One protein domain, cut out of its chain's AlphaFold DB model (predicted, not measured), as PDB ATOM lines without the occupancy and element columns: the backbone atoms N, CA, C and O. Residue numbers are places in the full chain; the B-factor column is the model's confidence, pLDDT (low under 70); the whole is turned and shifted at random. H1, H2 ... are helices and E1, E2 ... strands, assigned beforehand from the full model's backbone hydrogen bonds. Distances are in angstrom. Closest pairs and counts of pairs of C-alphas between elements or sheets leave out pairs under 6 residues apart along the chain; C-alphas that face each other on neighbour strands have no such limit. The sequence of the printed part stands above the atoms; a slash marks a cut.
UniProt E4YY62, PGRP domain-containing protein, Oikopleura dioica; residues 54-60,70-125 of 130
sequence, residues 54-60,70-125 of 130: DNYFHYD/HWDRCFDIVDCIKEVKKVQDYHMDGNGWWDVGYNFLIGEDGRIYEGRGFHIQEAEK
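What this domain is: This is residues 54 to 60 and 70 to 125 of the 130 residues of the protein "PGRP domain-containing protein" of Oikopleura dioica (UniProt E4YY62). With little regular structure, this domain is a small antiparallel hairpin, E1 and E2, beside one side of a single long helix, H1, with loops and ends making up the rest. The printed part has 63 residues, of which 24 are in named elements, in the order H1, E1, E2; the class is mixed. It is only just compact, close to loose, with a radius of gyration of the C-alphas of 12.5 A, and only just flat, spanning 35 by 29 by 16 A.

How they stand to each other: Strands E1, residues 104 to 106, and E2, residues 112 to 114, form a hairpin, antiparallel at 152 degrees. N 105 and O 113 are 2.9 A apart, within hydrogen-bond range. The closest C-alphas of E1 and helix H1, residues 77 to 94, are those of Leu 105 and Val 84, 7.4 A apart; those of E2 and H1 are Tyr 113 and Val 84, 7.7 A. In H1 every O i to N i+4 pair is within hydrogen-bond range.

Where its parts are: H1 is 24.4 A long from C-alpha 77 at (200.890, 123.968, 169.167). E1 is 6.8 A long; E2, 6.5 A, ends at (197.766, 133.768, 177.587).

The domain as a whole: The C-alphas farthest apart, Tyr 59 and Val 78, are 36.7 A apart. Residues 61 to 69 are not printed, a gap of 30.5 A between C-alphas 60 and 70. The link from E1 to E2 is tight. Residues 55 to 60 and 119 to 125 have pLDDT under 70.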
ATOM      1  N   ASP A  54     193.922 138.667 191.913       70.19
ATOM      2  CA  ASP A  54     194.309 139.969 192.446       70.19
ATOM      3  C   ASP A  54     194.531 140.935 191.279       70.19
ATOM      4  O   ASP A  54     195.422 140.744 190.441       70.19
ATOM      5  N   ASN A  55     193.649 141.927 191.174       66.06
ATOM      6  CA  ASN A  55     193.733 142.937 190.130       66.06
ATOM      7  C   ASN A  55     194.705 144.011 190.599       66.06
ATOM      8  O   ASN A  55     194.385 144.798 191.489       66.06
ATOM      9  N   TYR A  56     195.864 144.083 189.955       61.72
ATOM     10  CA  TYR A  56     196.859 145.087 190.286       61.72
ATOM     11  C   TYR A  56     196.870 146.180 189.224       61.72
ATOM     12  O   TYR A  56     197.281 145.977 188.079       61.72
ATOM     13  N   PHE A  57     196.417 147.367 189.619       54.12
ATOM     14  CA  PHE A  57     196.570 148.580 188.827       54.12
ATOM     15  C   PHE A  57     197.993 149.110 189.003       54.12
ATOM     16  O   PHE A  57     198.296 149.814 189.965       54.12
ATOM     17  N   HIS A  58     198.876 148.779 188.062       55.56
ATOM     18  CA  HIS A  58     200.117 149.531 187.914       55.56
ATOM     19  C   HIS A  58     199.815 150.877 187.251       55.56
ATOM     20  O   HIS A  58     199.114 150.929 186.243       55.56
ATOM     21  N   TYR A  59     200.358 151.955 187.821       48.28
ATOM     22  CA  TYR A  59     200.453 153.245 187.144       48.28
ATOM     23  C   TYR A  59     201.224 153.079 185.832       48.28
ATOM     24  O   TYR A  59     202.206 152.335 185.783       48.28
ATOM     25  N   ASP A  60     200.761 153.772 184.793       44.72
ATOM     26  CA  ASP A  60     201.328 153.764 183.447       44.72
ATOM     27  C   ASP A  60     202.850 153.964 183.488       44.72
ATOM     28  O   ASP A  60     203.350 155.058 183.752       44.72
ATOM     29  N   HIS A  70     212.100 126.738 182.562       83.12
ATOM     30  CA  HIS A  70     212.897 125.577 183.010       83.12
ATOM     31  C   HIS A  70     212.184 124.220 182.811       83.12
ATOM     32  O   HIS A  70     212.521 123.235 183.461       83.12
ATOM     33  N   TRP A  71     211.218 124.176 181.889       88.81
ATOM     34  CA  TRP A  71     210.518 122.965 181.450       88.81
ATOM     35  C   TRP A  71     211.011 122.504 180.072       88.81
ATOM     36  O   TRP A  71     211.979 123.058 179.537       88.81
ATOM     37  N   ASP A  72     210.369 121.474 179.514       93.38
ATOM     38  CA  ASP A  72     210.730 120.948 178.202       93.38
ATOM     39  C   ASP A  72     210.485 121.999 177.106       93.38
ATOM     40  O   ASP A  72     209.616 122.871 177.198       93.38
ATOM     41  N   ARG A  73     211.286 121.919 176.041       92.56
ATOM     42  CA  ARG A  73     211.096 122.734 174.834       92.56
ATOM     43  C   ARG A  73     209.935 122.165 174.020       92.56
ATOM     44  O   ARG A  73     209.739 120.953 173.986       92.56
ATOM     45  N   CYS A  74     209.218 123.028 173.310       95.56
ATOM     46  CA  CYS A  74     208.067 122.653 172.493       95.56
ATOM     47  C   CYS A  74     208.101 123.392 171.147       95.56
ATOM     48  O   CYS A  74     208.474 124.563 171.105       95.56
ATOM     49  N   PHE A  75     207.722 122.721 170.055       95.06
ATOM     50  CA  PHE A  75     207.913 123.233 168.684       95.06
ATOM     51  C   PHE A  75     206.638 123.251 167.831       95.06
ATOM     52  O   PHE A  75     206.642 123.793 166.726       95.06
ATOM     53  N   ASP A  76     205.542 122.693 168.336       96.25
ATOM     54  CA  ASP A  76     204.223 122.782 167.724       96.25
ATOM     55  C   ASP A  76     203.161 123.119 168.773       96.25
ATOM     56  O   ASP A  76     203.403 123.049 169.979       96.25
ATOM     57  N   ILE A  77     201.974 123.504 168.300       96.00
ATOM     58  CA  ILE A  77     200.890 123.968 169.167       96.00
ATOM     59  C   ILE A  77     200.434 122.896 170.161       96.00
ATOM     60  O   ILE A  77     200.085 123.218 171.293       96.00
ATOM     61  N   VAL A  78     200.438 121.621 169.767       97.50
ATOM     62  CA  VAL A  78     199.940 120.535 170.615       97.50
ATOM     63  C   VAL A  78     200.907 120.308 171.768       97.50
ATOM     64  O   VAL A  78     200.480 120.215 172.921       97.50
ATOM     65  N   ASP A  79     202.201 120.256 171.477       97.56
ATOM     66  CA  ASP A  79     203.224 120.059 172.496       97.56
ATOM     67  C   ASP A  79     203.405 121.302 173.369       97.56
ATOM     68  O   ASP A  79     203.507 121.182 174.589       97.56
ATOM     69  N   CYS A  80     203.329 122.504 172.799       97.69
ATOM     70  CA  CYS A  80     203.404 123.726 173.593       97.69
ATOM     71  C   CYS A  80     202.203 123.905 174.526       97.69
ATOM     72  O   CYS A  80     202.390 124.333 175.665       97.69
ATOM     73  N   ILE A  81     200.991 123.505 174.123       98.19
ATOM     74  CA  ILE A  81     199.839 123.472 175.039       98.19
ATOM     75  C   ILE A  81     200.094 122.510 176.207       98.19
ATOM     76  O   ILE A  81     199.780 122.850 177.349       98.19
ATOM     77  N   LYS A  82     200.681 121.329 175.959       98.00
ATOM     78  CA  LYS A  82     201.022 120.386 177.040       98.00
ATOM     79  C   LYS A  82     202.018 121.001 178.019       98.00
ATOM     80  O   LYS A  82     201.806 120.889 179.224       98.00
ATOM     81  N   GLU A  83     203.057 121.671 177.524       97.94
ATOM     82  CA  GLU A  83     204.038 122.332 178.390       97.94
ATOM     83  C   GLU A  83     203.409 123.463 179.205       97.94
ATOM     84  O   GLU A  83     203.573 123.506 180.423       97.94
ATOM     85  N   VAL A  84     202.607 124.331 178.583       97.69
ATOM     86  CA  VAL A  84     201.902 125.412 179.294       97.69
ATOM     87  C   VAL A  84     200.989 124.853 180.393       97.69
ATOM     88  O   VAL A  84     200.990 125.383 181.508       97.69
ATOM     89  N   LYS A  85     200.272 123.751 180.126       97.81
ATOM     90  CA  LYS A  85     199.457 123.051 181.134       97.81
ATOM     91  C   LYS A  85     200.308 122.512 182.287       97.81
ATOM     92  O   LYS A  85     199.975 122.782 183.436       97.81
ATOM     93  N   LYS A  86     201.446 121.858 182.009       97.38
ATOM     94  CA  LYS A  86     202.382 121.395 183.057       97.38
ATOM     95  C   LYS A  86     202.837 122.544 183.959       97.38
ATOM     96  O   LYS A  86     202.882 122.384 185.177       97.38
ATOM     97  N   VAL A  87     203.145 123.707 183.379       97.19
ATOM     98  CA  VAL A  87     203.525 124.898 184.154       97.19
ATOM     99  C   VAL A  87     202.366 125.374 185.038       97.19
ATOM    100  O   VAL A  87     202.591 125.708 186.202       97.19
ATOM    101  N   GLN A  88     201.135 125.413 184.516       97.25
ATOM    102  CA  GLN A  88     199.957 125.775 185.313       97.25
ATOM    103  C   GLN A  88     199.736 124.785 186.463       97.25
ATOM    104  O   GLN A  88     199.578 125.222 187.602       97.25
ATOM    105  N   ASP A  89     199.779 123.484 186.189       97.00
ATOM    106  CA  ASP A  89     199.563 122.442 187.194       97.00
ATOM    107  C   ASP A  89     200.641 122.482 188.279       97.00
ATOM    108  O   ASP A  89     200.328 122.453 189.466       97.00
ATOM    109  N   TYR A  90     201.911 122.658 187.908       96.25
ATOM    110  CA  TYR A  90     202.982 122.814 188.890       96.25
ATOM    111  C   TYR A  90     202.775 124.047 189.779       96.25
ATOM    112  O   TYR A  90     202.912 123.972 191.000       96.25
ATOM    113  N   HIS A  91     202.418 125.191 189.193       95.75
ATOM    114  CA  HIS A  91     202.163 126.398 189.972       95.75
ATOM    115  C   HIS A  91     200.956 126.244 190.903       95.75
ATOM    116  O   HIS A  91     201.035 126.618 192.072       95.75
ATOM    117  N   MET A  92     199.852 125.682 190.417       95.75
ATOM    118  CA  MET A  92     198.626 125.569 191.203       95.75
ATOM    119  C   MET A  92     198.704 124.448 192.239       95.75
ATOM    120  O   MET A  92     198.452 124.686 193.417       95.75
ATOM    121  N   ASP A  93     199.095 123.248 191.824       95.50
ATOM    122  CA  ASP A  93     199.037 122.056 192.670       95.50
ATOM    123  C   ASP A  93     200.356 121.819 193.421       95.50
ATOM    124  O   ASP A  93     200.347 121.346 194.555       95.50
ATOM    125  N   GLY A  94     201.494 122.174 192.814       94.19
ATOM    126  CA  GLY A  94     202.816 122.062 193.437       94.19
ATOM    127  C   GLY A  94     203.126 123.222 194.383       94.19
ATOM    128  O   GLY A  94     203.456 123.003 195.550       94.19
ATOM    129  N   ASN A  95     202.991 124.465 193.908       92.94
ATOM    130  CA  ASN A  95     203.298 125.655 194.713       92.94
ATOM    131  C   ASN A  95     202.101 126.186 195.525       92.94
ATOM    132  O   ASN A  95     202.300 127.009 196.426       92.94
ATOM    133  N   GLY A  96     200.872 125.754 195.221       92.38
ATOM    134  CA  GLY A  96     199.656 126.253 195.870       92.38
ATOM    135  C   GLY A  96     199.224 127.645 195.395       92.38
ATOM    136  O   GLY A  96     198.572 128.376 196.139       92.38
ATOM    137  N   TRP A  97     199.643 128.061 194.198       93.44
ATOM    138  CA  TRP A  97     199.309 129.369 193.641       93.44
ATOM    139  C   TRP A  97     197.894 129.403 193.066       93.44
ATOM    140  O   TRP A  97     197.317 128.384 192.698       93.44
ATOM    141  N   TRP A  98     197.331 130.602 192.931       92.44
ATOM    142  CA  TRP A  98     195.986 130.754 192.374       92.44
ATOM    143  C   TRP A  98     195.890 130.479 190.873       92.44
ATOM    144  O   TRP A  98     194.805 130.182 190.391       92.44
ATOM    145  N   ASP A  99     196.993 130.588 190.138       94.44
ATOM    146  CA  ASP A  99     197.064 130.352 188.695       94.44
ATOM    147  C   ASP A  99     198.533 130.211 188.272       94.44
ATOM    148  O   ASP A  99     199.436 130.461 189.080       94.44
ATOM    149  N   VAL A 100     198.777 129.926 186.991       94.44
ATOM    150  CA  VAL A 100     200.103 130.036 186.368       94.44
ATOM    151  C   VAL A 100     200.756 131.378 186.725       94.44
ATOM    152  O   VAL A 100     200.116 132.418 186.626       94.44
ATOM    153  N   GLY A 101     202.010 131.380 187.179       91.00
ATOM    154  CA  GLY A 101     202.675 132.589 187.686       91.00
ATOM    155  C   GLY A 101     203.000 133.658 186.642       91.00
ATOM    156  O   GLY A 101     203.317 134.778 187.017       91.00
ATOM    157  N   TYR A 102     202.898 133.337 185.352       92.38
ATOM    158  CA  TYR A 102     203.256 134.238 184.256       92.38
ATOM    159  C   TYR A 102     202.024 134.904 183.633       92.38
ATOM    160  O   TYR A 102     200.977 134.275 183.460       92.38
ATOM    161  N   ASN A 103     202.156 136.167 183.221       90.44
ATOM    162  CA  ASN A 103     201.118 136.849 182.438       90.44
ATOM    163  C   ASN A 103     200.981 136.252 181.037       90.44
ATOM    164  O   ASN A 103     199.863 136.042 180.567       90.44
ATOM    165  N   PHE A 104     202.115 135.944 180.407       92.31
ATOM    166  CA  PHE A 104     202.208 135.343 179.082       92.31
ATOM    167  C   PHE A 104     203.357 134.337 179.051       92.31
ATOM    168  O   PHE A 104     204.369 134.527 179.725       92.31
ATOM    169  N   LEU A 105     203.203 133.287 178.249       95.00
ATOM    170  CA  LEU A 105     204.251 132.312 177.955       95.00
ATOM    171  C   LEU A 105     204.526 132.321 176.450       95.00
ATOM    172  O   LEU A 105     203.630 132.613 175.660       95.00
ATOM    173  N   ILE A 106     205.754 132.012 176.044       95.00
ATOM    174  CA  ILE A 106     206.152 131.963 174.632       95.00
ATOM    175  C   ILE A 106     206.694 130.566 174.342       95.00
ATOM    176  O   ILE A 106     207.636 130.129 175.006       95.00
ATOM    177  N   GLY A 107     206.085 129.876 173.378       93.56
ATOM    178  CA  GLY A 107     206.566 128.591 172.871       93.56
ATOM    179  C   GLY A 107     207.590 128.775 171.752       93.56
ATOM    180  O   GLY A 107     207.639 129.821 171.100       93.56
ATOM    181  N   GLU A 108     208.406 127.755 171.485       93.38
ATOM    182  CA  GLU A 108     209.344 127.809 170.349       93.38
ATOM    183  C   GLU A 108     208.650 127.561 169.005       93.38
ATOM    184  O   GLU A 108     209.239 127.763 167.947       93.38
ATOM    185  N   ASP A 109     207.364 127.219 169.055       92.75
ATOM    186  CA  ASP A 109     206.430 127.272 167.936       92.75
ATOM    187  C   ASP A 109     206.074 128.714 167.503       92.75
ATOM    188  O   ASP A 109     205.319 128.904 166.548       92.75
ATOM    189  N   GLY A 110     206.599 129.727 168.209       89.44
ATOM    190  CA  GLY A 110     206.431 131.152 167.915       89.44
ATOM    191  C   GLY A 110     205.123 131.756 168.425       89.44
ATOM    192  O   GLY A 110     204.812 132.908 168.091       89.44
ATOM    193  N   ARG A 111     204.343 131.006 169.215       93.44
ATOM    194  CA  ARG A 111     203.053 131.458 169.751       93.44
ATOM    195  C   ARG A 111     203.179 132.054 171.146       93.44
ATOM    196  O   ARG A 111     204.047 131.681 171.934       93.44
ATOM    197  N   ILE A 112     202.273 132.983 171.439       94.12
ATOM    198  CA  ILE A 112     202.115 133.618 172.747       94.12
ATOM    199  C   ILE A 112     200.887 133.006 173.415       94.12
ATOM    200  O   ILE A 112     199.769 133.159 172.928       94.12
ATOM    201  N   TYR A 113     201.092 132.344 174.543       95.38
ATOM    202  CA  TYR A 113     200.054 131.698 175.332       95.38
ATOM    203  C   TYR A 113     199.624 132.626 176.465       95.38
ATOM    204  O   TYR A 113     200.449 133.078 177.264       95.38
ATOM    205  N   GLU A 114     198.330 132.930 176.531       93.19
ATOM    206  CA  GLU A 114     197.766 133.768 177.587       93.19
ATOM    207  C   GLU A 114     197.845 133.039 178.931       93.19
ATOM    208  O   GLU A 114     197.142 132.056 179.134       93.19
ATOM    209  N   GLY A 115     198.673 133.530 179.852       93.56
ATOM    210  CA  GLY A 115     198.652 133.109 181.248       93.56
ATOM    211  C   GLY A 115     197.597 133.913 182.002       93.56
ATOM    212  O   GLY A 115     196.406 133.846 181.689       93.56
ATOM    213  N   ARG A 116     198.016 134.716 182.980       89.81
ATOM    214  CA  ARG A 116     197.097 135.615 183.709       89.81
ATOM    215  C   ARG A 116     196.509 136.722 182.828       89.81
ATOM    216  O   ARG A 116     195.426 137.223 183.123       89.81
ATOM    217  N   GLY A 117     197.189 137.069 181.734       84.19
ATOM    218  CA  GLY A 117     196.831 138.194 180.874       84.19
ATOM    219  C   GLY A 117     197.279 139.536 181.456       84.19
ATOM    220  O   GLY A 117     198.057 139.594 182.409       84.19
ATOM    221  N   PHE A 118     196.813 140.630 180.855       78.00
ATOM    222  CA  PHE A 118     197.154 141.986 181.287       78.00
ATOM    223  C   PHE A 118     196.496 142.354 182.631       78.00
ATOM    224  O   PHE A 118     195.403 141.879 182.940       78.00
ATOM    225  N   HIS A 119     197.145 143.245 183.394       68.25
ATOM    226  CA  HIS A 119     196.627 143.872 184.628       68.25
ATOM    227  C   HIS A 119     196.357 142.933 185.824       68.25
ATOM    228  O   HIS A 119     195.631 143.293 186.750       68.25
ATOM    229  N   ILE A 120     196.958 141.737 185.832       64.00
ATOM    230  CA  ILE A 120     196.910 140.792 186.959       64.00
ATOM    231  C   ILE A 120     198.343 140.561 187.455       64.00
ATOM    232  O   ILE A 120     199.232 140.296 186.644       64.00
ATOM    233  N   GLN A 121     198.577 140.686 188.766       59.34
ATOM    234  CA  GLN A 121     199.917 140.550 189.358       59.34
ATOM    235  C   GLN A 121     200.414 139.099 189.350       59.34
ATOM    236  O   GLN A 121     199.638 138.164 189.146       59.34
ATOM    237  N   GLU A 122     201.716 138.914 189.575       58.44
ATOM    238  CA  GLU A 122     202.366 137.624 189.819       58.44
ATOM    239  C   GLU A 122     201.754 136.871 191.018       58.44
ATOM    240  O   GLU A 122     201.011 137.415 191.835       58.44
ATOM    241  N   ALA A 123     201.993 135.563 191.082       50.47
ATOM    242  CA  ALA A 123     201.400 134.688 192.086       50.47
ATOM    243  C   ALA A 123     202.051 134.860 193.460       50.47
ATOM    244  O   ALA A 123     203.082 134.244 193.724       50.47
ATOM    245  N   GLU A 124     201.436 135.620 194.362       47.75
ATOM    246  CA  GLU A 124     201.854 135.610 195.762       47.75
ATOM    247  C   GLU A 124     201.051 134.600 196.598       47.75
ATOM    248  O   GLU A 124     199.852 134.374 196.415       47.75
ATOM    249  N   LYS A 125     201.769 133.929 197.498       45.47
ATOM    250  CA  LYS A 125     201.281 132.901 198.419       45.47
ATOM    251  C   LYS A 125     200.522 133.586 199.560       45.47
ATOM    252  O   LYS A 125     201.099 134.440 200.224       45.47
TER     253      LYS A 125